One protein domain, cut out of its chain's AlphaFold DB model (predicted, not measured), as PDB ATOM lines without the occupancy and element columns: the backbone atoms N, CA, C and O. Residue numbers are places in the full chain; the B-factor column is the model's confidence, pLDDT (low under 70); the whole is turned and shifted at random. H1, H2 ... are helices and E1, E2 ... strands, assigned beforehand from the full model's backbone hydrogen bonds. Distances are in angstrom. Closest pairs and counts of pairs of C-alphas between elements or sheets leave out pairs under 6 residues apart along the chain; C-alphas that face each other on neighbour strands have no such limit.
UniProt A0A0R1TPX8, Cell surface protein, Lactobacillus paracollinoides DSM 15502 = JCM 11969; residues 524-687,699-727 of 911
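This is residues 524 to 687 and 699 to 727 of the 911 residues of the protein "Cell surface protein" of Lactobacillus paracollinoides DSM 15502 = JCM 11969 (UniProt A0A0R1TPX8). Two twisted four-stranded sheets stand next to each other, and the one long helix, H1, bridges them, packing on a face of each. The small sheet of E1, E14 and E11 lies at one end of the long axis and the pair E3 and E9 at the other; short H3 is on the opposite face of one large sheet from H1. The printed part has 193 residues, with three named helices and 14 named strands in the order E1 to E6, H1, E7 to E12, H2, H3, E13, E14. The sheets E2 E10 E5 E6 and E7 E8 E4 E12 are antiparallel and E1 E14 E11 is mixed; the class is mixed, helices and strands, with under half of the residues in named elements. The whole is compact, with a radius of gyration of the C-alphas of 15.9 A, and spans 47 by 40 by 32 A.

E1 is residues 534 to 538, with C-alpha 534 at (-21.491, -13.922, -10.344). E2 is 542 to 547, E3 557 to 559, E4 562 to 566, E5 571 to 576 and E6 582 to 584. H1, residues 588 to 602, is 21.5 A long and begins at C-alpha 588 (-10.958, 7.395, -0.998). E7, 611 to 618, is 19.9 A long; E8, 621 to 627, 19.5 A. E9 is 630 to 632; E10, 644 to 650, is 19.2 A long. E11 is 658 to 661, E12 673 to 675, H2 679 to 682, H3 699 to 704 and E13 710 to 712. E14, 721 to 726, is 16.8 A long and ends at C-alpha 726 (-16.072, -5.531, -19.956).

In E7 E8 E4 E12, N 613 and O 625 of the hairpin E7 and E8 are 2.9 A apart, N 565 and O 624 of E4 and E8 2.9 A, and N 564 and O 674 of E4 and E12 2.8 A. H1 is on this sheet at a height of 9.4 A, over E7 and E8, its closest C-alphas to E7 being Ala 589 and Val 612, 5.6 A. H3 is on the opposite face, only just over none of the strands; H2 only grazes the sheet with residues 681 to 682. H1 is also on the strongly twisted sheet E2 E10 E5 E6, at a height of 7.2 A, along E10 at 9 degrees on the local plane. There N 545 and O 646 of E2 and E10 are 2.9 A apart, N 574 and O 647 of E5 and E10 2.9 A, and N 575 and O 583 of the hairpin E5 and E6 2.9 A. E1 and E14 are parallel, with N 537 and O 724 at 2.9 A; E14 and E11 are antiparallel, with N 661 and O 721 at 2.8 A. E3 and E9 are antiparallel, with N 558 and O 631 at 2.9 A. E13 pairs with no named strand; its closest C-alpha to E12 is that of Ile 711, 5.1 A from Tyr 674. Every O i to N i+4 pair is within hydrogen-bond range in H1 and H3; H2 is too short for one.

The two C-alphas farthest apart, of Asp 685 and Gln 727, are 47.7 A apart. Residues 688 to 698 are not printed, and C-alphas 687 and 699 are 19.9 A apart across the cut. The links E9 to E10 and E11 to E12 are long. The mean pLDDT of the printed part is 90.2; residues 532 to 534, 579 and 652 to 653 are under 70.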
ATOM      1  N   ALA A 524     -16.065 -13.961  13.730       91.12
ATOM      2  CA  ALA A 524     -17.308 -14.710  13.539       91.12
ATOM      3  C   ALA A 524     -18.161 -14.065  12.446       91.12
ATOM      4  O   ALA A 524     -18.628 -12.940  12.586       91.12
ATOM      5  N   ASN A 525     -18.362 -14.787  11.339       90.88
ATOM      6  CA  ASN A 525     -18.934 -14.246  10.104       90.88
ATOM      7  C   ASN A 525     -18.272 -12.918   9.666       90.88
ATOM      8  O   ASN A 525     -18.955 -11.975   9.278       90.88
ATOM      9  N   MET A 526     -16.941 -12.839   9.741       92.50
ATOM     10  CA  MET A 526     -16.149 -11.689   9.293       92.50
ATOM     11  C   MET A 526     -15.703 -11.925   7.842       92.50
ATOM     12  O   MET A 526     -14.681 -12.557   7.576       92.50
ATOM     13  N   TYR A 527     -16.529 -11.506   6.883       91.44
ATOM     14  CA  TYR A 527     -16.277 -11.651   5.445       91.44
ATOM     15  C   TYR A 527     -17.026 -10.587   4.635       91.44
ATOM     16  O   TYR A 527     -18.034 -10.043   5.079       91.44
ATOM     17  N   THR A 528     -16.552 -10.305   3.425       92.62
ATOM     18  CA  THR A 528     -17.200  -9.377   2.487       92.62
ATOM     19  C   THR A 528     -18.298 -10.059   1.675       92.62
ATOM     20  O   THR A 528     -18.121 -11.202   1.256       92.62
ATOM     21  N   THR A 529     -19.393  -9.356   1.373       90.69
ATOM     22  CA  THR A 529     -20.463  -9.844   0.480       90.69
ATOM     23  C   THR A 529     -20.857  -8.821  -0.579       90.69
ATOM     24  O   THR A 529     -20.937  -7.625  -0.297       90.69
ATOM     25  N   ILE A 530     -21.186  -9.302  -1.779       87.56
ATOM     26  CA  ILE A 530     -21.751  -8.495  -2.867       87.56
ATOM     27  C   ILE A 530     -23.143  -8.997  -3.266       87.56
ATOM     28  O   ILE A 530     -23.470 -10.168  -3.070       87.56
ATOM     29  N   SER A 531     -23.964  -8.115  -3.838       74.00
ATOM     30  CA  SER A 531     -25.383  -8.385  -4.124       74.00
ATOM     31  C   SER A 531     -25.633  -9.464  -5.188       74.00
ATOM     32  O   SER A 531     -26.701 -10.068  -5.194       74.00
ATOM     33  N   ASN A 532     -24.665  -9.712  -6.080       69.12
ATOM     34  CA  ASN A 532     -24.775 -10.654  -7.196       69.12
ATOM     35  C   ASN A 532     -23.654 -11.699  -7.112       69.12
ATOM     36  O   ASN A 532     -22.482 -11.342  -7.076       69.12
ATOM     37  N   THR A 533     -23.989 -12.993  -7.103       65.94
ATOM     38  CA  THR A 533     -23.007 -14.062  -6.819       65.94
ATOM     39  C   THR A 533     -22.024 -14.345  -7.958       65.94
ATOM     40  O   THR A 533     -20.975 -14.954  -7.745       65.94
ATOM     41  N   SER A 534     -22.372 -13.945  -9.177       67.06
ATOM     42  CA  SER A 534     -21.491 -13.922 -10.344       67.06
ATOM     43  C   SER A 534     -21.992 -12.809 -11.253       67.06
ATOM     44  O   SER A 534     -23.169 -12.811 -11.615       67.06
ATOM     45  N   ALA A 535     -21.142 -11.833 -11.563       74.00
ATOM     46  CA  ALA A 535     -21.560 -10.612 -12.242       74.00
ATOM     47  C   ALA A 535     -20.523 -10.141 -13.262       74.00
ATOM     48  O   ALA A 535     -19.316 -10.260 -13.046       74.00
ATOM     49  N   VAL A 536     -21.021  -9.584 -14.366       84.56
ATOM     50  CA  VAL A 536     -20.219  -8.866 -15.351       84.56
ATOM     51  C   VAL A 536     -20.528  -7.379 -15.201       84.56
ATOM     52  O   VAL A 536     -21.682  -6.949 -15.271       84.56
ATOM     53  N   TYR A 537     -19.481  -6.608 -14.941       82.38
ATOM     54  CA  TYR A 537     -19.522  -5.164 -14.765       82.38
ATOM     55  C   TYR A 537     -18.981  -4.490 -16.023       82.38
ATOM     56  O   TYR A 537     -18.049  -4.989 -16.651       82.38
ATOM     57  N   SER A 538     -19.542  -3.344 -16.388       80.06
ATOM     58  CA  SER A 538     -18.935  -2.468 -17.393       80.06
ATOM     59  C   SER A 538     -17.775  -1.689 -16.765       80.06
ATOM     60  O   SER A 538     -17.673  -1.599 -15.541       80.06
ATOM     61  N   SER A 539     -16.920  -1.076 -17.582       74.69
ATOM     62  CA  SER A 539     -16.048   0.016 -17.125       74.69
ATOM     63  C   SER A 539     -16.890   1.197 -16.604       74.69
ATOM     64  O   SER A 539     -17.872   1.580 -17.244       74.69
ATOM     65  N   GLY A 540     -16.545   1.735 -15.427       70.94
ATOM     66  CA  GLY A 540     -17.316   2.764 -14.716       70.94
ATOM     67  C   GLY A 540     -18.575   2.272 -13.979       70.94
ATOM     68  O   GLY A 540     -19.373   3.092 -13.529       70.94
ATOM     69  N   SER A 541     -18.797   0.960 -13.851       79.00
ATOM     70  CA  SER A 541     -19.946   0.412 -13.111       79.00
ATOM     71  C   SER A 541     -19.692   0.353 -11.599       79.00
ATOM     72  O   SER A 541     -18.618  -0.045 -11.148       79.00
ATOM     73  N   LEU A 542     -20.723   0.686 -10.816       84.50
ATOM     74  CA  LEU A 542     -20.704   0.684  -9.350       84.50
ATOM     75  C   LEU A 542     -20.966  -0.702  -8.752       84.50
ATOM     76  O   LEU A 542     -21.780  -1.485  -9.250       84.50
ATOM     77  N   LEU A 543     -20.329  -0.964  -7.614       86.75
ATOM     78  CA  LEU A 543     -20.535  -2.131  -6.774       86.75
ATOM     79  C   LEU A 543     -20.488  -1.724  -5.294       86.75
ATOM     80  O   LEU A 543     -19.541  -1.101  -4.837       86.75
ATOM     81  N   ASN A 544     -21.506  -2.118  -4.526       89.62
ATOM     82  CA  ASN A 544     -21.470  -2.017  -3.067       89.62
ATOM     83  C   ASN A 544     -20.784  -3.261  -2.488       89.62
ATOM     84  O   ASN A 544     -21.320  -4.373  -2.580       89.62
ATOM     85  N   LEU A 545     -19.610  -3.072  -1.889       92.88
ATOM     86  CA  LEU A 545     -18.871  -4.102  -1.173       92.88
ATOM     87  C   LEU A 545     -19.297  -4.075   0.298       92.88
ATOM     88  O   LEU A 545     -18.842  -3.242   1.073       92.88
ATOM     89  N   ASN A 546     -20.196  -4.975   0.695       93.81
ATOM     90  CA  ASN A 546     -20.707  -5.002   2.064       93.81
ATOM     91  C   ASN A 546     -19.696  -5.712   2.968       93.81
ATOM     92  O   ASN A 546     -19.561  -6.940   2.915       93.81
ATOM     93  N   LEU A 547     -18.979  -4.941   3.781       95.19
ATOM     94  CA  LEU A 547     -18.030  -5.437   4.769       95.19
ATOM     95  C   LEU A 547     -18.761  -5.926   6.026       95.19
ATOM     96  O   LEU A 547     -19.845  -5.453   6.376       95.19
ATOM     97  N   ARG A 548     -18.127  -6.857   6.739       94.12
ATOM     98  CA  ARG A 548     -18.543  -7.330   8.066       94.12
ATOM     99  C   ARG A 548     -17.414  -7.086   9.063       94.12
ATOM    100  O   ARG A 548     -16.845  -8.036   9.595       94.12
ATOM    101  N   ILE A 549     -17.070  -5.809   9.228       94.94
ATOM    102  CA  ILE A 549     -16.126  -5.328  10.244       94.94
ATOM    103  C   ILE A 549     -16.700  -5.503  11.659       94.94
ATOM    104  O   ILE A 549     -17.909  -5.709  11.822       94.94
ATOM    105  N   LEU A 550     -15.850  -5.418  12.684       95.81
ATOM    106  CA  LEU A 550     -16.210  -5.541  14.109       95.81
ATOM    107  C   LEU A 550     -16.849  -6.888  14.517       95.81
ATOM    108  O   LEU A 550     -17.454  -6.987  15.592       95.81
ATOM    109  N   ASN A 551     -16.773  -7.925  13.676       94.19
ATOM    110  CA  ASN A 551     -17.598  -9.130  13.811       94.19
ATOM    111  C   ASN A 551     -16.885 -10.240  14.612       94.19
ATOM    112  O   ASN A 551     -16.244 -11.137  14.064       94.19
ATOM    113  N   ASN A 552     -17.014 -10.171  15.940       93.19
ATOM    114  CA  ASN A 552     -16.433 -11.099  16.917       93.19
ATOM    115  C   ASN A 552     -17.471 -12.172  17.338       93.19
ATOM    116  O   ASN A 552     -18.676 -12.006  17.170       93.19
ATOM    117  N   ASN A 553     -17.051 -13.294  17.917       91.12
ATOM    118  CA  ASN A 553     -17.927 -14.355  18.438       91.12
ATOM    119  C   ASN A 553     -18.664 -13.936  19.730       91.12
ATOM    120  O   ASN A 553     -19.598 -14.603  20.180       91.12
ATOM    121  N   THR A 554     -18.253 -12.822  20.343       90.75
ATOM    122  CA  THR A 554     -18.916 -12.196  21.493       90.75
ATOM    123  C   THR A 554     -18.930 -10.671  21.360       90.75
ATOM    124  O   THR A 554     -18.153 -10.098  20.602       90.75
ATOM    125  N   VAL A 555     -19.820 -10.004  22.103       93.44
ATOM    126  CA  VAL A 555     -19.745  -8.545  22.284       93.44
ATOM    127  C   VAL A 555     -18.640  -8.257  23.296       93.44
ATOM    128  O   VAL A 555     -18.778  -8.607  24.470       93.44
ATOM    129  N   ALA A 556     -17.573  -7.612  22.839       93.12
ATOM    130  CA  ALA A 556     -16.460  -7.124  23.640       93.12
ATOM    131  C   ALA A 556     -16.312  -5.610  23.438       93.12
ATOM    132  O   ALA A 556     -16.741  -5.075  22.420       93.12
ATOM    133  N   ASN A 557     -15.688  -4.926  24.394       94.94
ATOM    134  CA  ASN A 557     -15.105  -3.609  24.148       94.94
ATOM    135  C   ASN A 557     -13.610  -3.835  23.950       94.94
ATOM    136  O   ASN A 557     -13.004  -4.506  24.789       94.94
ATOM    137  N   LEU A 558     -13.055  -3.321  22.859       94.88
ATOM    138  CA  LEU A 558     -11.650  -3.479  22.500       94.88
ATOM    139  C   LEU A 558     -11.046  -2.112  22.220       94.88
ATOM    140  O   LEU A 558     -11.668  -1.293  21.543       94.88
ATOM    141  N   ASP A 559      -9.838  -1.908  22.725       95.38
ATOM    142  CA  ASP A 559      -9.010  -0.745  22.436       95.38
ATOM    143  C   ASP A 559      -8.054  -1.096  21.272       95.38
ATOM    144  O   ASP A 559      -7.720  -2.268  21.074       95.38
ATOM    145  N   ASN A 560      -7.662  -0.102  20.467       95.75
ATOM    146  CA  ASN A 560      -6.756  -0.239  19.308       95.75
ATOM    147  C   ASN A 560      -7.167  -1.271  18.218       95.75
ATOM    148  O   ASN A 560      -6.311  -1.768  17.479       95.75
ATOM    149  N   LEU A 561      -8.461  -1.608  18.079       97.38
ATOM    150  CA  LEU A 561      -8.934  -2.566  17.062       97.38
ATOM    151  C   LEU A 561      -8.580  -2.087  15.647       97.38
ATOM    152  O   LEU A 561      -8.950  -0.975  15.271       97.38
ATOM    153  N   THR A 562      -7.896  -2.937  14.872       97.62
ATOM    154  CA  THR A 562      -7.415  -2.619  13.520       97.62
ATOM    155  C   THR A 562      -7.777  -3.714  12.512       97.62
ATOM    156  O   THR A 562      -7.294  -4.842  12.592       97.62
ATOM    157  N   GLU A 563      -8.598  -3.348  11.528       97.88
ATOM    158  CA  GLU A 563      -9.011  -4.165  10.380       97.88
ATOM    159  C   GLU A 563      -8.479  -3.531   9.077       97.88
ATOM    160  O   GLU A 563      -8.278  -2.320   8.999       97.88
ATOM    161  N   TYR A 564      -8.250  -4.327   8.031       98.06
ATOM    162  CA  TYR A 564      -7.758  -3.850   6.732       98.06
ATOM    163  C   TYR A 564      -8.738  -4.171   5.603       98.06
ATOM    164  O   TYR A 564      -9.152  -5.320   5.427       98.06
ATOM    165  N   LEU A 565      -9.051  -3.153   4.798       98.06
ATOM    166  CA  LEU A 565      -9.765  -3.267   3.528       98.06
ATOM    167  C   LEU A 565      -8.751  -3.328   2.381       98.06
ATOM    168  O   LEU A 565      -7.977  -2.395   2.187       98.06
ATOM    169  N   VAL A 566      -8.794  -4.392   1.582       97.25
ATOM    170  CA  VAL A 566      -8.058  -4.493   0.311       97.25
ATOM    171  C   VAL A 566      -9.078  -4.500  -0.820       97.25
ATOM    172  O   VAL A 566      -9.895  -5.417  -0.916       97.25
ATOM    173  N   VAL A 567      -9.064  -3.484  -1.678       96.62
ATOM    174  CA  VAL A 567     -10.050  -3.358  -2.761       96.62
ATOM    175  C   VAL A 567      -9.857  -4.498  -3.786       96.62
ATOM    176  O   VAL A 567      -8.725  -4.927  -4.018       96.62
ATOM    177  N   PRO A 568     -10.919  -5.068  -4.387       94.50
ATOM    178  CA  PRO A 568     -10.784  -6.074  -5.446       94.50
ATOM    179  C   PRO A 568     -10.000  -5.578  -6.674       94.50
ATOM    180  O   PRO A 568     -10.031  -4.400  -7.010       94.50
ATOM    181  N   ALA A 569      -9.310  -6.486  -7.374       90.75
ATOM    182  CA  ALA A 569      -8.513  -6.142  -8.556       90.75
ATOM    183  C   ALA A 569      -9.366  -5.524  -9.684       90.75
ATOM    184  O   ALA A 569     -10.404  -6.065 -10.059       90.75
ATOM    185  N   GLY A 570      -8.919  -4.394 -10.234       88.06
ATOM    186  CA  GLY A 570      -9.679  -3.643 -11.238       88.06
ATOM    187  C   GLY A 570     -10.868  -2.850 -10.693       88.06
ATOM    188  O   GLY A 570     -11.683  -2.364 -11.476       88.06
ATOM    189  N   PHE A 571     -10.963  -2.698  -9.370       91.62
ATOM    190  CA  PHE A 571     -11.845  -1.743  -8.712       91.62
ATOM    191  C   PHE A 571     -11.028  -0.729  -7.902       91.62
ATOM    192  O   PHE A 571      -9.939  -1.026  -7.413       91.62
ATOM    193  N   VAL A 572     -11.606   0.453  -7.715       91.69
ATOM    194  CA  VAL A 572     -11.150   1.508  -6.796       91.69
ATOM    195  C   VAL A 572     -12.336   1.981  -5.955       91.69
ATOM    196  O   VAL A 572     -13.486   1.724  -6.319       91.69
ATOM    197  N   ILE A 573     -12.087   2.660  -4.833       94.19
ATOM    198  CA  ILE A 573     -13.162   3.329  -4.083       94.19
ATOM    199  C   ILE A 573     -13.872   4.318  -5.010       94.19
ATOM    200  O   ILE A 573     -13.235   5.070  -5.752       94.19
ATOM    201  N   GLY A 574     -15.199   4.284  -4.979       90.12
ATOM    202  CA  GLY A 574     -16.053   5.165  -5.758       90.12
ATOM    203  C   GLY A 574     -16.886   6.069  -4.867       90.12
ATOM    204  O   GLY A 574     -17.089   5.789  -3.690       90.12
ATOM    205  N   GLU A 575     -17.411   7.136  -5.450       87.94
ATOM    206  CA  GLU A 575     -18.448   7.961  -4.838       87.94
ATOM    207  C   GLU A 575     -19.594   8.196  -5.833       87.94
ATOM    208  O   GLU A 575     -19.519   7.811  -7.004       87.94
ATOM    209  N   THR A 576     -20.699   8.767  -5.353       82.56
ATOM    210  CA  THR A 576     -21.823   9.171  -6.208       82.56
ATOM    211  C   THR A 576     -21.773  10.682  -6.398       82.56
ATOM    212  O   THR A 576     -21.796  11.419  -5.412       82.56
ATOM    213  N   ASP A 577     -21.705  11.143  -7.647       77.38
ATOM    214  CA  ASP A 577     -21.637  12.572  -7.957       77.38
ATOM    215  C   ASP A 577     -22.963  13.309  -7.670       77.38
ATOM    216  O   ASP A 577     -24.004  12.714  -7.373       77.38
ATOM    217  N   SER A 578     -22.948  14.639  -7.788       75.81
ATOM    218  CA  SER A 578     -24.120  15.495  -7.547       75.81
ATOM    219  C   SER A 578     -25.287  15.285  -8.527       75.81
ATOM    220  O   SER A 578     -26.371  15.827  -8.303       75.81
ATOM    221  N   THR A 579     -25.089  14.501  -9.590       66.69
ATOM    222  CA  THR A 579     -26.106  14.121 -10.582       66.69
ATOM    223  C   THR A 579     -26.562  12.661 -10.459       66.69
ATOM    224  O   THR A 579     -27.532  12.274 -11.108       66.69
ATOM    225  N   GLY A 580     -25.935  11.872  -9.579       71.25
ATOM    226  CA  GLY A 580     -26.261  10.467  -9.331       71.25
ATOM    227  C   GLY A 580     -25.418   9.455 -10.114       71.25
ATOM    228  O   GLY A 580     -25.749   8.267 -10.082       71.25
ATOM    229  N   ASN A 581     -24.353   9.873 -10.809       71.56
ATOM    230  CA  ASN A 581     -23.448   8.933 -11.479       71.56
ATOM    231  C   ASN A 581     -22.441   8.337 -10.497       71.56
ATOM    232  O   ASN A 581     -22.040   8.970  -9.523       71.56
ATOM    233  N   ALA A 582     -21.975   7.135 -10.819       76.31
ATOM    234  CA  ALA A 582     -20.844   6.517 -10.150       76.31
ATOM    235  C   ALA A 582     -19.527   7.070 -10.710       76.31
ATOM    236  O   ALA A 582     -19.296   7.005 -11.919       76.31
ATOM    237  N   VAL A 583     -18.663   7.582  -9.836       78.31
ATOM    238  CA  VAL A 583     -17.348   8.138 -10.187       78.31
ATOM    239  C   VAL A 583     -16.263   7.571  -9.268       78.31
ATOM    240  O   VAL A 583     -16.567   6.997  -8.223       78.31
ATOM    241  N   VAL A 584     -14.992   7.699  -9.653       81.56
ATOM    242  CA  VAL A 584     -13.857   7.361  -8.774       81.56
ATOM    243  C   VAL A 584     -13.797   8.375  -7.630       81.56
ATOM    244  O   VAL A 584     -13.934   9.572  -7.880       81.56
ATOM    245  N   ALA A 585     -13.596   7.910  -6.395       86.75
ATOM    246  CA  ALA A 585     -13.558   8.782  -5.226       86.75
ATOM    247  C   ALA A 585     -12.339   9.717  -5.242       86.75
ATOM    248  O   ALA A 585     -11.200   9.278  -5.403       86.75
ATOM    249  N   SER A 586     -12.601  11.003  -5.027       81.19
ATOM    250  CA  SER A 586     -11.609  12.081  -4.968       81.19
ATOM    251  C   SER A 586     -10.757  12.058  -3.690       81.19
ATOM    252  O   SER A 586      -9.567  12.364  -3.742       81.19
ATOM    253  N   ASP A 587     -11.332  11.623  -2.564       87.19
ATOM    254  CA  ASP A 587     -10.619  11.234  -1.339       87.19
ATOM    255  C   ASP A 587     -11.139   9.862  -0.859       87.19
ATOM    256  O   ASP A 587     -12.086   9.787  -0.067       87.19
ATOM    257  N   PRO A 588     -10.540   8.754  -1.338       92.06
ATOM    258  CA  PRO A 588     -10.958   7.395  -0.998       92.06
ATOM    259  C   PRO A 588     -11.040   7.099   0.508       92.06
ATOM    260  O   PRO A 588     -11.950   6.396   0.948       92.06
ATOM    261  N   ALA A 589     -10.114   7.635   1.311       94.25
ATOM    262  CA  ALA A 589     -10.067   7.376   2.750       94.25
ATOM    263  C   ALA A 589     -11.172   8.139   3.502       94.25
ATOM    264  O   ALA A 589     -11.804   7.587   4.410       94.25
ATOM    265  N   SER A 590     -11.457   9.380   3.094       95.25
ATOM    266  CA  SER A 590     -12.589  10.162   3.600       95.25
ATOM    267  C   SER A 590     -13.933   9.516   3.244       95.25
ATOM    268  O   SER A 590     -14.790   9.372   4.121       95.25
ATOM    269  N   THR A 591     -14.095   9.020   2.009       96.25
ATOM    270  CA  THR A 591     -15.307   8.303   1.572       96.25
ATOM    271  C   THR A 591     -15.587   7.080   2.446       96.25
ATOM    272  O   THR A 591     -16.654   7.012   3.060       96.25
ATOM    273  N   ILE A 592     -14.610   6.179   2.628       97.69
ATOM    274  CA  ILE A 592     -14.768   5.007   3.512       97.69
ATOM    275  C   ILE A 592     -15.062   5.440   4.959       97.69
ATOM    276  O   ILE A 592     -15.919   4.854   5.624       97.69
ATOM    277  N   THR A 593     -14.386   6.483   5.464       98.12
ATOM    278  CA  THR A 593     -14.630   7.010   6.822       98.12
ATOM    279  C   THR A 593     -16.083   7.458   6.995       98.12
ATOM    280  O   THR A 593     -16.685   7.199   8.040       98.12
ATOM    281  N   SER A 594     -16.662   8.095   5.975       97.31
ATOM    282  CA  SER A 594     -18.058   8.541   5.950       97.31
ATOM    283  C   SER A 594     -19.037   7.360   5.944       97.31
ATOM    284  O   SER A 594     -19.915   7.280   6.808       97.31
ATOM    285  N   GLU A 595     -18.845   6.392   5.040       96.50
ATOM    286  CA  GLU A 595     -19.700   5.201   4.904       96.50
ATOM    287  C   GLU A 595     -19.694   4.326   6.173       96.50
ATOM    288  O   GLU A 595     -20.749   3.890   6.659       96.50
ATOM    289  N   ILE A 596     -18.518   4.139   6.784       97.81
ATOM    290  CA  ILE A 596     -18.383   3.450   8.072       97.81
ATOM    291  C   ILE A 596     -19.043   4.269   9.192       97.81
ATOM    292  O   ILE A 596     -19.807   3.703   9.971       97.81
ATOM    293  N   THR A 597     -18.827   5.586   9.270       98.12
ATOM    294  CA  THR A 597     -19.432   6.449  10.309       98.12
ATOM    295  C   THR A 597     -20.963   6.440  10.261       98.12
ATOM    296  O   THR A 597     -21.613   6.366  11.309       98.12
ATOM    297  N   GLN A 598     -21.552   6.462   9.062       97.44
ATOM    298  CA  GLN A 598     -22.998   6.328   8.875       97.44
ATOM    299  C   GLN A 598     -23.488   4.971   9.404       97.44
ATOM    300  O   GLN A 598     -24.369   4.920  10.262       97.44
ATOM    301  N   SER A 599     -22.834   3.882   9.000       96.69
ATOM    302  CA  SER A 599     -23.165   2.518   9.436       96.69
ATOM    303  C   SER A 599     -23.028   2.323  10.959       96.69
ATOM    304  O   SER A 599     -23.899   1.735  11.600       96.69
ATOM    305  N   LEU A 600     -21.971   2.862  11.581       97.38
ATOM    306  CA  LEU A 600     -21.785   2.858  13.041       97.38
ATOM    307  C   LEU A 600     -22.907   3.618  13.763       97.38
ATOM    308  O   LEU A 600     -23.335   3.203  14.841       97.38
ATOM    309  N   THR A 601     -23.393   4.708  13.165       97.56
ATOM    310  CA  THR A 601     -24.510   5.504  13.690       97.56
ATOM    311  C   THR A 601     -25.825   4.726  13.608       97.56
ATOM    312  O   THR A 601     -26.534   4.631  14.611       97.56
ATOM    313  N   ASP A 602     -26.120   4.104  12.463       96.50
ATOM    314  CA  ASP A 602     -27.354   3.335  12.242       96.50
ATOM    315  C   ASP A 602     -27.431   2.070  13.112       96.50
ATOM    316  O   ASP A 602     -28.497   1.729  13.630       96.50
ATOM    317  N   TYR A 603     -26.295   1.406  13.353       95.25
ATOM    318  CA  TYR A 603     -26.192   0.287  14.298       95.25
ATOM    319  C   TYR A 603     -25.979   0.722  15.760       95.25
ATOM    320  O   TYR A 603     -25.875  -0.131  16.644       95.25
ATOM    321  N   ASN A 604     -25.955   2.035  16.034       94.94
ATOM    322  CA  ASN A 604     -25.800   2.648  17.357       94.94
ATOM    323  C   ASN A 604     -24.564   2.112  18.131       94.94
ATOM    324  O   ASN A 604     -24.633   1.816  19.330       94.94
ATOM    325  N   VAL A 605     -23.431   1.967  17.442       96.38
ATOM    326  CA  VAL A 605     -22.174   1.437  17.997       96.38
ATOM    327  C   VAL A 605     -21.500   2.475  18.898       96.38
ATOM    328  O   VAL A 605     -21.447   3.658  18.571       96.38
ATOM    329  N   ALA A 606     -20.948   2.035  20.030       97.06
ATOM    330  CA  ALA A 606     -20.060   2.864  20.840       97.06
ATOM    331  C   ALA A 606     -18.617   2.719  20.337       97.06
ATOM    332  O   ALA A 606     -18.090   1.608  20.292       97.06
ATOM    333  N   TYR A 607     -17.992   3.838  19.964       98.12
ATOM    334  CA  TYR A 607     -16.603   3.888  19.512       98.12
ATOM    335  C   TYR A 607     -15.953   5.250  19.801       98.12
ATOM    336  O   TYR A 607     -16.643   6.248  20.038       98.12
ATOM    337  N   THR A 608     -14.624   5.295  19.754       98.31
ATOM    338  CA  THR A 608     -13.803   6.513  19.733       98.31
ATOM    339  C   THR A 608     -12.686   6.365  18.707       98.31
ATOM    340  O   THR A 608     -12.246   5.252  18.436       98.31
ATOM    341  N   GLY A 609     -12.209   7.486  18.156       97.31
ATOM    342  CA  GLY A 609     -10.991   7.511  17.337       97.31
ATOM    343  C   GLY A 609     -11.017   6.610  16.104       97.31
ATOM    344  O   GLY A 609     -10.026   5.945  15.839       97.31
ATOM    345  N   LEU A 610     -12.136   6.564  15.370       98.44
ATOM    346  CA  LEU A 610     -12.137   5.962  14.035       98.44
ATOM    347  C   LEU A 610     -11.192   6.759  13.128       98.44
ATOM    348  O   LEU A 610     -11.389   7.960  12.934       98.44
ATOM    349  N   SER A 611     -10.225   6.072  12.532       97.94
ATOM    350  CA  SER A 611      -9.401   6.578  11.439       97.94
ATOM    351  C   SER A 611      -9.362   5.562  10.306       97.94
ATOM    352  O   SER A 611      -9.081   4.387  10.555       97.94
ATOM    353  N   VAL A 612      -9.572   6.021   9.072       98.38
ATOM    354  CA  VAL A 612      -9.226   5.257   7.870       98.38
ATOM    355  C   VAL A 612      -8.022   5.918   7.212       98.38
ATOM    356  O   VAL A 612      -8.057   7.109   6.912       98.38
ATOM    357  N   THR A 613      -6.961   5.147   6.990       96.38
ATOM    358  CA  THR A 613      -5.725   5.608   6.340       96.38
ATOM    359  C   THR A 613      -5.513   4.800   5.070       96.38
ATOM    360  O   THR A 613      -5.586   3.573   5.113       96.38
ATOM    361  N   GLN A 614      -5.244   5.461   3.943       94.69
ATOM    362  CA  GLN A 614      -4.819   4.762   2.732       94.69
ATOM    363  C   GLN A 614      -3.364   4.307   2.884       94.69
ATOM    364  O   GLN A 614      -2.473   5.115   3.139       94.69
ATOM    365  N   GLU A 615      -3.147   3.009   2.719       91.88
ATOM    366  CA  GLU A 615      -1.839   2.366   2.787       91.88
ATOM    367  C   GLU A 615      -1.215   2.245   1.387       91.88
ATOM    368  O   GLU A 615      -1.822   2.589   0.368       91.88
ATOM    369  N   THR A 616       0.016   1.731   1.312       83.56
ATOM    370  CA  THR A 616       0.658   1.447   0.017       83.56
ATOM    371  C   THR A 616      -0.145   0.397  -0.757       83.56
ATOM    372  O   THR A 616      -0.378  -0.701  -0.250       83.56
ATOM    373  N   SER A 617      -0.532   0.712  -1.998       85.38
ATOM    374  CA  SER A 617      -1.286  -0.197  -2.867       85.38
ATOM    375  C   SER A 617      -0.581  -1.546  -3.045       85.38
ATOM    376  O   SER A 617       0.601  -1.613  -3.393       85.38
ATOM    377  N   TYR A 618      -1.324  -2.634  -2.858       87.50
ATOM    378  CA  TYR A 618      -0.840  -3.999  -3.029       87.50
ATOM    379  C   TYR A 618      -1.201  -4.489  -4.436       87.50
ATOM    380  O   TYR A 618      -2.379  -4.682  -4.729       87.50
ATOM    381  N   LYS A 619      -0.198  -4.709  -5.301       83.69
ATOM    382  CA  LYS A 619      -0.370  -5.230  -6.678       83.69
ATOM    383  C   LYS A 619      -1.530  -4.536  -7.416       83.69
ATOM    384  O   LYS A 619      -2.514  -5.167  -7.795       83.69
ATOM    385  N   ASP A 620      -1.423  -3.211  -7.495       81.88
ATOM    386  CA  ASP A 620      -2.371  -2.283  -8.129       81.88
ATOM    387  C   ASP A 620      -3.786  -2.246  -7.510       81.88
ATOM    388  O   ASP A 620      -4.700  -1.627  -8.048       81.88
ATOM    389  N   ARG A 621      -3.964  -2.842  -6.323       89.19
ATOM    390  CA  ARG A 621      -5.174  -2.736  -5.494       89.19
ATOM    391  C   ARG A 621      -4.975  -1.698  -4.395       89.19
ATOM    392  O   ARG A 621      -3.983  -1.754  -3.667       89.19
ATOM    393  N   GLN A 622      -5.929  -0.784  -4.235       92.88
ATOM    394  CA  GLN A 622      -5.943   0.141  -3.098       92.88
ATOM    395  C   GLN A 622      -6.089  -0.635  -1.777       92.88
ATOM    396  O   GLN A 622      -6.832  -1.621  -1.706       92.88
ATOM    397  N   VAL A 623      -5.400  -0.181  -0.728       96.25
ATOM    398  CA  VAL A 623      -5.481  -0.755   0.622       96.25
ATOM    399  C   VAL A 623      -5.768   0.347   1.631       96.25
ATOM    400  O   VAL A 623      -5.213   1.440   1.528       96.25
ATOM    401  N   PHE A 624      -6.610   0.052   2.618       98.06
ATOM    402  CA  PHE A 624      -6.968   0.969   3.689       98.06
ATOM    403  C   PHE A 624      -6.898   0.274   5.044       98.06
ATOM    404  O   PHE A 624      -7.479  -0.794   5.237       98.06
ATOM    405  N   LYS A 625      -6.216   0.915   5.989       98.31
ATOM    406  CA  LYS A 625      -6.211   0.553   7.404       98.31
ATOM    407  C   LYS A 625      -7.388   1.233   8.094       98.31
ATOM    408  O   LYS A 625      -7.516   2.452   8.005       98.31
ATOM    409  N   ILE A 626      -8.227   0.461   8.773       98.50
ATOM    410  CA  ILE A 626      -9.392   0.917   9.537       98.50
ATOM    411  C   ILE A 626      -9.085   0.651  11.014       98.50
ATOM    412  O   ILE A 626      -9.091  -0.498  11.450       98.50
ATOM    413  N   SER A 627      -8.815   1.706  11.782       98.00
ATOM    414  CA  SER A 627      -8.454   1.605  13.204       98.00
ATOM    415  C   SER A 627      -9.416   2.383  14.100       98.00
ATOM    416  O   SER A 627      -9.981   3.395  13.683       98.00
ATOM    417  N   PHE A 628      -9.564   1.921  15.343       98.31
ATOM    418  CA  PHE A 628     -10.355   2.553  16.399       98.31
ATOM    419  C   PHE A 628      -9.529   2.695  17.685       98.31
ATOM    420  O   PHE A 628      -9.001   1.693  18.166       98.31
ATOM    421  N   ASP A 629      -9.502   3.882  18.308       97.69
ATOM    422  CA  ASP A 629      -8.974   4.047  19.680       97.69
ATOM    423  C   ASP A 629      -9.682   3.076  20.648       97.69
ATOM    424  O   ASP A 629      -9.035   2.421  21.460       97.69
ATOM    425  N   SER A 630     -11.018   2.988  20.551       97.06
ATOM    426  CA  SER A 630     -11.843   1.993  21.251       97.06
ATOM    427  C   SER A 630     -13.151   1.723  20.503       97.06
ATOM    428  O   SER A 630     -13.696   2.627  19.865       97.06
ATOM    429  N   VAL A 631     -13.685   0.498  20.574       97.56
ATOM    430  CA  VAL A 631     -14.956   0.119  19.927       97.56
ATOM    431  C   VAL A 631     -15.638  -1.088  20.586       97.56
ATOM    432  O   VAL A 631     -14.986  -2.010  21.080       97.56
ATOM    433  N   THR A 632     -16.975  -1.101  20.590       96.94
ATOM    434  CA  THR A 632     -17.787  -2.273  20.958       96.94
ATOM    435  C   THR A 632     -18.020  -3.182  19.743       96.94
ATOM    436  O   THR A 632     -18.672  -2.773  18.783       96.94
ATOM    437  N   THR A 633     -17.551  -4.432  19.796       95.44
ATOM    438  CA  THR A 633     -17.744  -5.433  18.730       95.44
ATOM    439  C   THR A 633     -19.163  -5.996  18.701       95.44
ATOM    440  O   THR A 633     -19.849  -6.086  19.726       95.44
ATOM    441  N   PHE A 634     -19.597  -6.477  17.538       95.00
ATOM    442  CA  PHE A 634     -20.808  -7.289  17.439       95.00
ATOM    443  C   PHE A 634     -20.536  -8.738  17.842       95.00
ATOM    444  O   PHE A 634     -19.408  -9.219  17.757       95.00
ATOM    445  N   ASN A 635     -21.598  -9.454  18.219       93.94
ATOM    446  CA  ASN A 635     -21.594 -10.912  18.194       93.94
ATOM    447  C   ASN A 635     -22.033 -11.382  16.796       93.94
ATOM    448  O   ASN A 635     -23.224 -11.586  16.559       93.94
ATOM    449  N   GLY A 636     -21.082 -11.561  15.884       89.12
ATOM    450  CA  GLY A 636     -21.315 -12.018  14.514       89.12
ATOM    451  C   GLY A 636     -21.836 -13.457  14.403       89.12
ATOM    452  O   GLY A 636     -22.333 -13.848  13.349       89.12
ATOM    453  N   SER A 637     -21.813 -14.244  15.486       86.81
ATOM    454  CA  SER A 637     -22.503 -15.546  15.572       86.81
ATOM    455  C   SER A 637     -24.017 -15.418  15.816       86.81
ATOM    456  O   SER A 637     -24.727 -16.426  15.776       86.81
ATOM    457  N   VAL A 638     -24.528 -14.207  16.077       87.81
ATOM    458  CA  VAL A 638     -25.951 -13.920  16.353       87.81
ATOM    459  C   VAL A 638     -26.494 -12.794  15.465       87.81
ATOM    460  O   VAL A 638     -27.591 -12.920  14.924       87.81
ATOM    461  N   THR A 639     -25.740 -11.709  15.301       80.38
ATOM    462  CA  THR A 639     -26.121 -10.530  14.516       80.38
ATOM    463  C   THR A 639     -25.581 -10.660  13.094       80.38
ATOM    464  O   THR A 639     -24.413 -10.385  12.836       80.38
ATOM    465  N   LEU A 640     -26.433 -11.096  12.162       78.12
ATOM    466  CA  LEU A 640     -26.049 -11.336  10.764       78.12
ATOM    467  C   LEU A 640     -26.405 -10.187   9.810       78.12
ATOM    468  O   LEU A 640     -25.889 -10.165   8.693       78.12
ATOM    469  N   ASP A 641     -27.226  -9.229  10.232       81.81
ATOM    470  CA  ASP A 641     -27.778  -8.193   9.344       81.81
ATOM    471  C   ASP A 641     -26.992  -6.868   9.375       81.81
ATOM    472  O   ASP A 641     -27.278  -5.959   8.598       81.81
ATOM    473  N   ASN A 642     -25.976  -6.764  10.240       88.94
ATOM    474  CA  ASN A 642     -25.080  -5.611  10.277       88.94
ATOM    475  C   ASN A 642     -24.064  -5.722   9.132       88.94
ATOM    476  O   ASN A 642     -23.269  -6.666   9.083       88.94
ATOM    477  N   LEU A 643     -24.126  -4.765   8.208       93.06
ATOM    478  CA  LEU A 643     -23.337  -4.681   6.986       93.06
ATOM    479  C   LEU A 643     -22.823  -3.251   6.832       93.06
ATOM    480  O   LEU A 643     -23.581  -2.301   6.979       93.06
ATOM    481  N   PHE A 644     -21.549  -3.112   6.496       96.00
ATOM    482  CA  PHE A 644     -20.909  -1.824   6.254       96.00
ATOM    483  C   PHE A 644     -20.672  -1.719   4.747       96.00
ATOM    484  O   PHE A 644     -19.673  -2.261   4.266       96.00
ATOM    485  N   PRO A 645     -21.616  -1.163   3.965       94.62
ATOM    486  CA  PRO A 645     -21.406  -0.963   2.539       94.62
ATOM    487  C   PRO A 645     -20.245   0.010   2.334       94.62
ATOM    488  O   PRO A 645     -20.219   1.074   2.943       94.62
ATOM    489  N   VAL A 646     -19.302  -0.372   1.476       95.19
ATOM    490  CA  VAL A 646     -18.295   0.529   0.914       95.19
ATOM    491  C   VAL A 646     -18.495   0.592  -0.593       95.19
ATOM    492  O   VAL A 646     -18.596  -0.452  -1.254       95.19
ATOM    493  N   THR A 647     -18.568   1.801  -1.139       92.44
ATOM    494  CA  THR A 647     -18.761   2.023  -2.573       92.44
ATOM    495  C   THR A 647     -17.451   1.806  -3.322       92.44
ATOM    496  O   THR A 647     -16.444   2.464  -3.061       92.44
ATOM    497  N   ILE A 648     -17.462   0.904  -4.304       92.19
ATOM    498  CA  ILE A 648     -16.356   0.718  -5.248       92.19
ATOM    499  C   ILE A 648     -16.866   0.816  -6.689       92.19
ATOM    500  O   ILE A 648     -18.005   0.455  -6.988       92.19
ATOM    501  N   VAL A 649     -16.026   1.300  -7.597       87.88
ATOM    502  CA  VAL A 649     -16.290   1.358  -9.044       87.88
ATOM    503  C   VAL A 649     -15.219   0.580  -9.791       87.88
ATOM    504  O   VAL A 649     -14.084   0.485  -9.321       87.88
ATOM    505  N   THR A 650     -15.560   0.005 -10.943       85.50
ATOM    506  CA  THR A 650     -14.545  -0.556 -11.843       85.50
ATOM    507  C   THR A 650     -13.631   0.566 -12.334       85.50
ATOM    508  O   THR A 650     -14.107   1.574 -12.863       85.50
ATOM    509  N   ASP A 651     -12.320   0.409 -12.142       79.56
ATOM    510  CA  ASP A 651     -11.334   1.417 -12.537       79.56
ATOM    511  C   ASP A 651     -11.336   1.568 -14.069       79.56
ATOM    512  O   ASP A 651     -11.069   0.587 -14.774       79.56
ATOM    513  N   PRO A 652     -11.613   2.767 -14.617       66.94
ATOM    514  CA  PRO A 652     -11.662   2.973 -16.060       66.94
ATOM    515  C   PRO A 652     -10.305   2.798 -16.761       66.94
ATOM    516  O   PRO A 652     -10.283   2.683 -17.986       66.94
ATOM    517  N   ASN A 653      -9.198   2.758 -16.011       67.06
ATOM    518  CA  ASN A 653      -7.837   2.552 -16.517       67.06
ATOM    519  C   ASN A 653      -7.349   1.099 -16.358       67.06
ATOM    520  O   ASN A 653      -6.304   0.733 -16.900       67.06
ATOM    521  N   SER A 654      -8.091   0.262 -15.628       74.88
ATOM    522  CA  SER A 654      -7.678  -1.099 -15.292       74.88
ATOM    523  C   SER A 654      -7.698  -2.028 -16.508       74.88
ATOM    524  O   SER A 654      -8.680  -2.123 -17.246       74.88
ATOM    525  N   THR A 655      -6.635  -2.822 -16.647       77.88
ATOM    526  CA  THR A 655      -6.549  -3.928 -17.617       77.88
ATOM    527  C   THR A 655      -7.105  -5.255 -17.078       77.88
ATOM    528  O   THR A 655      -7.177  -6.243 -17.814       77.88
ATOM    529  N   VAL A 656      -7.529  -5.305 -15.808       85.56
ATOM    530  CA  VAL A 656      -8.114  -6.496 -15.176       85.56
ATOM    531  C   VAL A 656      -9.497  -6.773 -15.766       85.56
ATOM    532  O   VAL A 656     -10.427  -5.992 -15.604       85.56
ATOM    533  N   THR A 657      -9.644  -7.925 -16.423       89.00
ATOM    534  CA  THR A 657     -10.901  -8.358 -17.065       89.00
ATOM    535  C   THR A 657     -11.724  -9.330 -16.221       89.00
ATOM    536  O   THR A 657     -12.881  -9.597 -16.544       89.00
ATOM    537  N   SER A 658     -11.160  -9.897 -15.150       91.31
ATOM    538  CA  SER A 658     -11.866 -10.783 -14.215       91.31
ATOM    539  C   SER A 658     -11.073 -11.006 -12.927       91.31
ATOM    540  O   SER A 658      -9.864 -10.781 -12.888       91.31
ATOM    541  N   GLY A 659     -11.747 -11.489 -11.883       91.75
ATOM    542  CA  GLY A 659     -11.110 -11.837 -10.616       91.75
ATOM    543  C   GLY A 659     -12.075 -12.451  -9.603       91.75
ATOM    544  O   GLY A 659     -13.160 -12.924  -9.958       91.75
ATOM    545  N   TYR A 660     -11.665 -12.436  -8.334       92.06
ATOM    546  CA  TYR A 660     -12.450 -12.928  -7.201       92.06
ATOM    547  C   TYR A 660     -12.561 -11.876  -6.092       92.06
ATOM    548  O   TYR A 660     -11.628 -11.102  -5.878       92.06
ATOM    549  N   ILE A 661     -13.695 -11.871  -5.390       92.06
ATOM    550  CA  ILE A 661     -13.900 -11.185  -4.109       92.06
ATOM    551  C   ILE A 661     -14.114 -12.271  -3.059       92.06
ATOM    552  O   ILE A 661     -15.077 -13.032  -3.144       92.06
ATOM    553  N   GLY A 662     -13.207 -12.353  -2.090       91.00
ATOM    554  CA  GLY A 662     -13.119 -13.474  -1.154       91.00
ATOM    555  C   GLY A 662     -11.953 -14.407  -1.517       91.00
ATOM    556  O   GLY A 662     -11.600 -14.515  -2.695       91.00
ATOM    557  N   PRO A 663     -11.306 -15.050  -0.529       89.31
ATOM    558  CA  PRO A 663      -9.996 -15.683  -0.705       89.31
ATOM    559  C   PRO A 663     -10.088 -17.006  -1.476       89.31
ATOM    560  O   PRO A 663     -10.502 -18.037  -0.942       89.31
ATOM    561  N   ASN A 664      -9.688 -16.982  -2.748       91.56
ATOM    562  CA  ASN A 664      -9.691 -18.153  -3.620       91.56
ATOM    563  C   ASN A 664      -8.487 -19.068  -3.327       91.56
ATOM    564  O   ASN A 664      -7.408 -18.601  -2.982       91.56
ATOM    565  N   THR A 665      -8.616 -20.382  -3.519       89.19
ATOM    566  CA  THR A 665      -7.491 -21.319  -3.337       89.19
ATOM    567  C   THR A 665      -6.346 -21.110  -4.336       89.19
ATOM    568  O   THR A 665      -5.218 -21.485  -4.027       89.19
ATOM    569  N   SER A 666      -6.598 -20.512  -5.508       88.25
ATOM    570  CA  SER A 666      -5.553 -20.121  -6.471       88.25
ATOM    571  C   SER A 666      -5.035 -18.687  -6.286       88.25
ATOM    572  O   SER A 666      -3.988 -18.359  -6.846       88.25
ATOM    573  N   ALA A 667      -5.740 -17.868  -5.500       89.25
ATOM    574  CA  ALA A 667      -5.418 -16.479  -5.173       89.25
ATOM    575  C   ALA A 667      -5.787 -16.195  -3.699       89.25
ATOM    576  O   ALA A 667      -6.827 -15.590  -3.435       89.25
ATOM    577  N   PRO A 668      -5.010 -16.681  -2.708       89.44
ATOM    578  CA  PRO A 668      -5.413 -16.617  -1.294       89.44
ATOM    579  C   PRO A 668      -5.597 -15.192  -0.753       89.44
ATOM    580  O   PRO A 668      -6.258 -14.986   0.258       89.44
ATOM    581  N   ASP A 669      -5.036 -14.214  -1.457       91.94
ATOM    582  CA  ASP A 669      -5.087 -12.783  -1.197       91.94
ATOM    583  C   ASP A 669      -6.252 -12.058  -1.907       91.94
ATOM    584  O   ASP A 669      -6.431 -10.853  -1.712       91.94
ATOM    585  N   SER A 670      -7.078 -12.750  -2.709       92.75
ATOM    586  CA  SER A 670      -8.270 -12.172  -3.368       92.75
ATOM    587  C   SER A 670      -9.425 -11.863  -2.403       92.75
ATOM    588  O   SER A 670     -10.514 -11.456  -2.809       92.75
ATOM    589  N   GLY A 671      -9.203 -12.055  -1.105       92.62
ATOM    590  CA  GLY A 671     -10.029 -11.474  -0.063       92.62
ATOM    591  C   GLY A 671      -9.912  -9.952   0.011       92.62
ATOM    592  O   GLY A 671      -8.944  -9.367  -0.480       92.62
ATOM    593  N   ALA A 672     -10.906  -9.336   0.652       94.94
ATOM    594  CA  ALA A 672     -11.022  -7.883   0.761       94.94
ATOM    595  C   ALA A 672     -11.137  -7.347   2.202       94.94
ATOM    596  O   ALA A 672     -11.014  -6.146   2.389       94.94
ATOM    597  N   LEU A 673     -11.339  -8.199   3.216       96.31
ATOM    598  CA  LEU A 673     -11.393  -7.800   4.630       96.31
ATOM    599  C   LEU A 673     -10.490  -8.713   5.465       96.31
ATOM    600  O   LEU A 673     -10.664  -9.931   5.426       96.31
ATOM    601  N   TYR A 674      -9.574  -8.115   6.224       97.00
ATOM    602  CA  TYR A 674      -8.595  -8.795   7.072       97.00
ATOM    603  C   TYR A 674      -8.598  -8.203   8.494       97.00
ATOM    604  O   TYR A 674      -8.857  -7.014   8.663       97.00
ATOM    605  N   ILE A 675      -8.268  -9.013   9.502       96.25
ATOM    606  CA  ILE A 675      -7.993  -8.593  10.893       96.25
ATOM    607  C   ILE A 675      -6.532  -8.917  11.235       96.25
ATOM    608  O   ILE A 675      -5.997  -9.905  10.730       96.25
ATOM    609  N   THR A 676      -5.894  -8.116  12.086       95.81
ATOM    610  CA  THR A 676      -4.552  -8.397  12.630       95.81
ATOM    611  C   THR A 676      -4.519  -8.216  14.145       95.81
ATOM    612  O   THR A 676      -5.319  -7.444  14.681       95.81
ATOM    613  N   ASP A 677      -3.594  -8.893  14.830       93.06
ATOM    614  CA  ASP A 677      -3.165  -8.572  16.199       93.06
ATOM    615  C   ASP A 677      -1.756  -7.943  16.302       93.06
ATOM    616  O   ASP A 677      -1.280  -7.698  17.413       93.06
ATOM    617  N   ASN A 678      -1.134  -7.569  15.172       93.25
ATOM    618  CA  ASN A 678       0.184  -6.919  15.076       93.25
ATOM    619  C   ASN A 678       0.423  -5.838  16.148       93.25
ATOM    620  O   ASN A 678      -0.248  -4.801  16.180       93.25
ATOM    621  N   PHE A 679       1.448  -6.032  16.985       92.44
ATOM    622  CA  PHE A 679       1.696  -5.190  18.160       92.44
ATOM    623  C   PHE A 679       1.917  -3.708  17.818       92.44
ATOM    624  O   PHE A 679       1.584  -2.835  18.620       92.44
ATOM    625  N   ALA A 680       2.473  -3.406  16.639       90.12
ATOM    626  CA  ALA A 680       2.708  -2.026  16.209       90.12
ATOM    627  C   ALA A 680       1.408  -1.225  15.986       90.12
ATOM    628  O   ALA A 680       1.441   0.003  16.085       90.12
ATOM    629  N   ASP A 681       0.291  -1.912  15.732       91.44
ATOM    630  CA  ASP A 681      -1.027  -1.316  15.502       91.44
ATOM    631  C   ASP A 681      -1.941  -1.456  16.725       91.44
ATOM    632  O   ASP A 681      -2.634  -0.513  17.096       91.44
ATOM    633  N   THR A 682      -1.917  -2.626  17.370       92.75
ATOM    634  CA  THR A 682      -2.866  -3.013  18.429       92.75
ATOM    635  C   THR A 682      -2.370  -2.749  19.847       92.75
ATOM    636  O   THR A 682      -3.122  -2.923  20.805       92.75
ATOM    637  N   GLN A 683      -1.078  -2.438  20.008       90.94
ATOM    638  CA  GLN A 683      -0.374  -2.371  21.299       90.94
ATOM    639  C   GLN A 683      -0.494  -3.664  22.148       90.94
ATOM    640  O   GLN A 683      -0.130  -3.682  23.326       90.94
ATOM    641  N   GLY A 684      -0.955  -4.770  21.544       89.31
ATOM    642  CA  GLY A 684      -1.190  -6.061  22.194       89.31
ATOM    643  C   GLY A 684      -2.408  -6.113  23.129       89.31
ATOM    644  O   GLY A 684      -2.466  -7.010  23.977       89.31
ATOM    645  N   ASP A 685      -3.362  -5.180  23.006       92.12
ATOM    646  CA  ASP A 685      -4.586  -5.149  23.829       92.12
ATOM    647  C   ASP A 685      -5.533  -6.331  23.540       92.12
ATOM    648  O   ASP A 685      -6.259  -6.799  24.429       92.12
ATOM    649  N   TYR A 686      -5.475  -6.880  22.324       92.81
ATOM    650  CA  TYR A 686      -6.136  -8.127  21.942       92.81
ATOM    651  C   TYR A 686      -5.197  -9.087  21.195       92.81
ATOM    652  O   TYR A 686      -4.088  -8.719  20.818       92.81
ATOM    653  N   ALA A 687      -5.643 -10.333  21.033       91.69
ATOM    654  CA  ALA A 687      -5.035 -11.352  20.176       91.69
ATOM    655  C   ALA A 687      -6.118 -12.068  19.344       91.69
ATOM    656  O   ALA A 687      -7.260 -12.174  19.807       91.69
ATOM    657  N   GLU A 699       1.367 -13.254   2.600       92.12
ATOM    658  CA  GLU A 699       1.673 -12.362   1.474       92.12
ATOM    659  C   GLU A 699       1.089 -10.951   1.636       92.12
ATOM    660  O   GLU A 699       1.761  -9.983   1.286       92.12
ATOM    661  N   ILE A 700      -0.115 -10.833   2.210       93.31
ATOM    662  CA  ILE A 700      -0.705  -9.543   2.587       93.31
ATOM    663  C   ILE A 700       0.048  -8.975   3.792       93.31
ATOM    664  O   ILE A 700       0.481  -7.828   3.743       93.31
ATOM    665  N   ALA A 701       0.285  -9.788   4.828       94.19
ATOM    666  CA  ALA A 701       0.996  -9.358   6.032       94.19
ATOM    667  C   ALA A 701       2.392  -8.781   5.708       94.19
ATOM    668  O   ALA A 701       2.686  -7.626   6.017       94.19
ATOM    669  N   ASN A 702       3.200  -9.538   4.955       91.88
ATOM    670  CA  ASN A 702       4.516  -9.139   4.457       91.88
ATOM    671  C   ASN A 702       4.460  -7.819   3.668       91.88
ATOM    672  O   ASN A 702       5.332  -6.972   3.833       91.88
ATOM    673  N   ALA A 703       3.460  -7.636   2.799       89.75
ATOM    674  CA  ALA A 703       3.358  -6.446   1.955       89.75
ATOM    675  C   ALA A 703       2.932  -5.183   2.721       89.75
ATOM    676  O   ALA A 703       3.355  -4.087   2.352       89.75
ATOM    677  N   LEU A 704       2.141  -5.342   3.787       91.31
ATOM    678  CA  LEU A 704       1.757  -4.269   4.712       91.31
ATOM    679  C   LEU A 704       2.794  -4.043   5.828       91.31
ATOM    680  O   LEU A 704       2.673  -3.096   6.597       91.31
ATOM    681  N   GLY A 705       3.820  -4.897   5.921       91.06
ATOM    682  CA  GLY A 705       4.843  -4.835   6.966       91.06
ATOM    683  C   GLY A 705       4.358  -5.284   8.348       91.06
ATOM    684  O   GLY A 705       5.043  -5.011   9.335       91.06
ATOM    685  N   ILE A 706       3.221  -5.979   8.422       93.69
ATOM    686  CA  ILE A 706       2.592  -6.481   9.653       93.69
ATOM    687  C   ILE A 706       2.854  -7.987   9.830       93.69
ATOM    688  O   ILE A 706       3.295  -8.670   8.904       93.69
ATOM    689  N   ASP A 707       2.613  -8.507  11.032       91.69
ATOM    690  CA  ASP A 707       2.921  -9.903  11.387       91.69
ATOM    691  C   ASP A 707       1.936 -10.912  10.770       91.69
ATOM    692  O   ASP A 707       2.286 -12.042  10.403       91.69
ATOM    693  N   ASP A 708       0.678 -10.494  10.641       92.88
ATOM    694  CA  ASP A 708      -0.433 -11.330  10.220       92.88
ATOM    695  C   ASP A 708      -1.552 -10.532   9.547       92.88
ATOM    696  O   ASP A 708      -1.751  -9.347   9.779       92.88
ATOM    697  N   ALA A 709      -2.284 -11.215   8.671       95.06
ATOM    698  CA  ALA A 709      -3.492 -10.711   8.035       95.06
ATOM    699  C   ALA A 709      -4.500 -11.864   7.968       95.06
ATOM    700  O   ALA A 709      -4.503 -12.658   7.024       95.06
ATOM    701  N   TYR A 710      -5.312 -12.014   9.012       95.31
ATOM    702  CA  TYR A 710      -6.268 -13.108   9.144       95.31
ATOM    703  C   TYR A 710      -7.539 -12.859   8.326       95.31
ATOM    704  O   TYR A 710      -8.174 -11.811   8.435       95.31
ATOM    705  N   ILE A 711      -7.956 -13.866   7.559       94.12
ATOM    706  CA  ILE A 711      -9.199 -13.866   6.776       94.12
ATOM    707  C   ILE A 711      -9.897 -15.226   6.837       94.12
ATOM    708  O   ILE A 711      -9.276 -16.241   7.155       94.12
ATOM    709  N   LEU A 712     -11.199 -15.256   6.536       93.25
ATOM    710  CA  LEU A 712     -11.984 -16.483   6.414       93.25
ATOM    711  C   LEU A 712     -11.306 -17.484   5.461       93.25
ATOM    712  O   LEU A 712     -10.841 -17.126   4.386       93.25
ATOM    713  N   ASN A 713     -11.258 -18.756   5.838       90.94
ATOM    714  CA  ASN A 713     -10.539 -19.779   5.087       90.94
ATOM    715  C   ASN A 713     -11.167 -20.033   3.697       90.94
ATOM    716  O   ASN A 713     -12.379 -20.201   3.568       90.94
ATOM    717  N   SER A 714     -10.326 -20.155   2.666       89.06
ATOM    718  CA  SER A 714     -10.698 -20.503   1.277       89.06
ATOM    719  C   SER A 714     -11.560 -21.772   1.110       89.06
ATOM    720  O   SER A 714     -12.168 -21.989   0.061       89.06
ATOM    721  N   THR A 715     -11.659 -22.617   2.142       91.06
ATOM    722  CA  THR A 715     -12.591 -23.754   2.200       91.06
ATOM    723  C   THR A 715     -14.070 -23.344   2.250       91.06
ATOM    724  O   THR A 715     -14.931 -24.150   1.892       91.06
ATOM    725  N   TYR A 716     -14.395 -22.108   2.645       90.38
ATOM    726  CA  TYR A 716     -15.762 -21.576   2.697       90.38
ATOM    727  C   TYR A 716     -16.203 -20.976   1.347       90.38
ATOM    728  O   TYR A 716     -16.520 -19.793   1.236       90.38
ATOM    729  N   THR A 717     -16.270 -21.817   0.311       89.69
ATOM    730  CA  THR A 717     -16.478 -21.410  -1.097       89.69
ATOM    731  C   THR A 717     -17.747 -20.601  -1.391       89.69
ATOM    732  O   THR A 717     -17.834 -19.978  -2.443       89.69
ATOM    733  N   ASN A 718     -18.731 -20.585  -0.488       89.00
ATOM    734  CA  ASN A 718     -19.977 -19.823  -0.646       89.00
ATOM    735  C   ASN A 718     -19.793 -18.296  -0.518       89.00
ATOM    736  O   ASN A 718     -20.725 -17.554  -0.822       89.00
ATOM    737  N   TYR A 719     -18.621 -17.840  -0.063       89.31
ATOM    738  CA  TYR A 719     -18.276 -16.422   0.111       89.31
ATOM    739  C   TYR A 719     -17.107 -15.999  -0.796       89.31
ATOM    740  O   TYR A 719     -16.363 -15.076  -0.475       89.31
ATOM    741  N   ILE A 720     -16.925 -16.714  -1.913       91.31
ATOM    742  CA  ILE A 720     -15.943 -16.415  -2.958       91.31
ATOM    743  C   ILE A 720     -16.729 -16.088  -4.228       91.31
ATOM    744  O   ILE A 720     -17.329 -16.967  -4.845       91.31
ATOM    745  N   TYR A 721     -16.745 -14.815  -4.606       91.56
ATOM    746  CA  TYR A 721     -17.545 -14.296  -5.713       91.56
ATOM    747  C   TYR A 721     -16.660 -14.042  -6.929       91.56
ATOM    748  O   TYR A 721     -15.681 -13.307  -6.832       91.56
ATOM    749  N   GLN A 722     -16.993 -14.633  -8.077       91.06
ATOM    750  CA  GLN A 722     -16.287 -14.378  -9.335       91.06
ATOM    751  C   GLN A 722     -16.925 -13.199 -10.080       91.06
ATOM    752  O   GLN A 722     -18.150 -13.134 -10.199       91.06
ATOM    753  N   TYR A 723     -16.101 -12.308 -10.631       90.38
ATOM    754  CA  TYR A 723     -16.549 -11.206 -11.487       90.38
ATOM    755  C   TYR A 723     -15.805 -11.165 -12.822       90.38
ATOM    756  O   TYR A 723     -14.686 -11.670 -12.944       90.38
ATOM    757  N   GLY A 724     -16.434 -10.527 -13.808       89.69
ATOM    758  CA  GLY A 724     -15.811 -10.066 -15.047       89.69
ATOM    759  C   GLY A 724     -15.987  -8.556 -15.223       89.69
ATOM    760  O   GLY A 724     -16.949  -7.987 -14.707       89.69
ATOM    761  N   ILE A 725     -15.075  -7.922 -15.957       86.44
ATOM    762  CA  ILE A 725     -15.123  -6.505 -16.339       86.44
ATOM    763  C   ILE A 725     -15.045  -6.422 -17.869       86.44
ATOM    764  O   ILE A 725     -14.192  -7.065 -18.484       86.44
ATOM    765  N   VAL A 726     -15.952  -5.664 -18.493       84.88
ATOM    766  CA  VAL A 726     -16.072  -5.531 -19.956       84.88
ATOM    767  C   VAL A 726     -16.222  -4.078 -20.406       84.88
ATOM    768  O   VAL A 726     -16.666  -3.209 -19.657       84.88
ATOM    769  N   GLN A 727     -15.916  -3.818 -21.676       78.75
ATOM    770  CA  GLN A 727     -16.268  -2.566 -22.347       78.75
ATOM    771  C   GLN A 727     -17.570  -2.770 -23.131       78.75
ATOM    772  O   GLN A 727     -17.549  -3.225 -24.271       78.75
TER     773      GLN A 727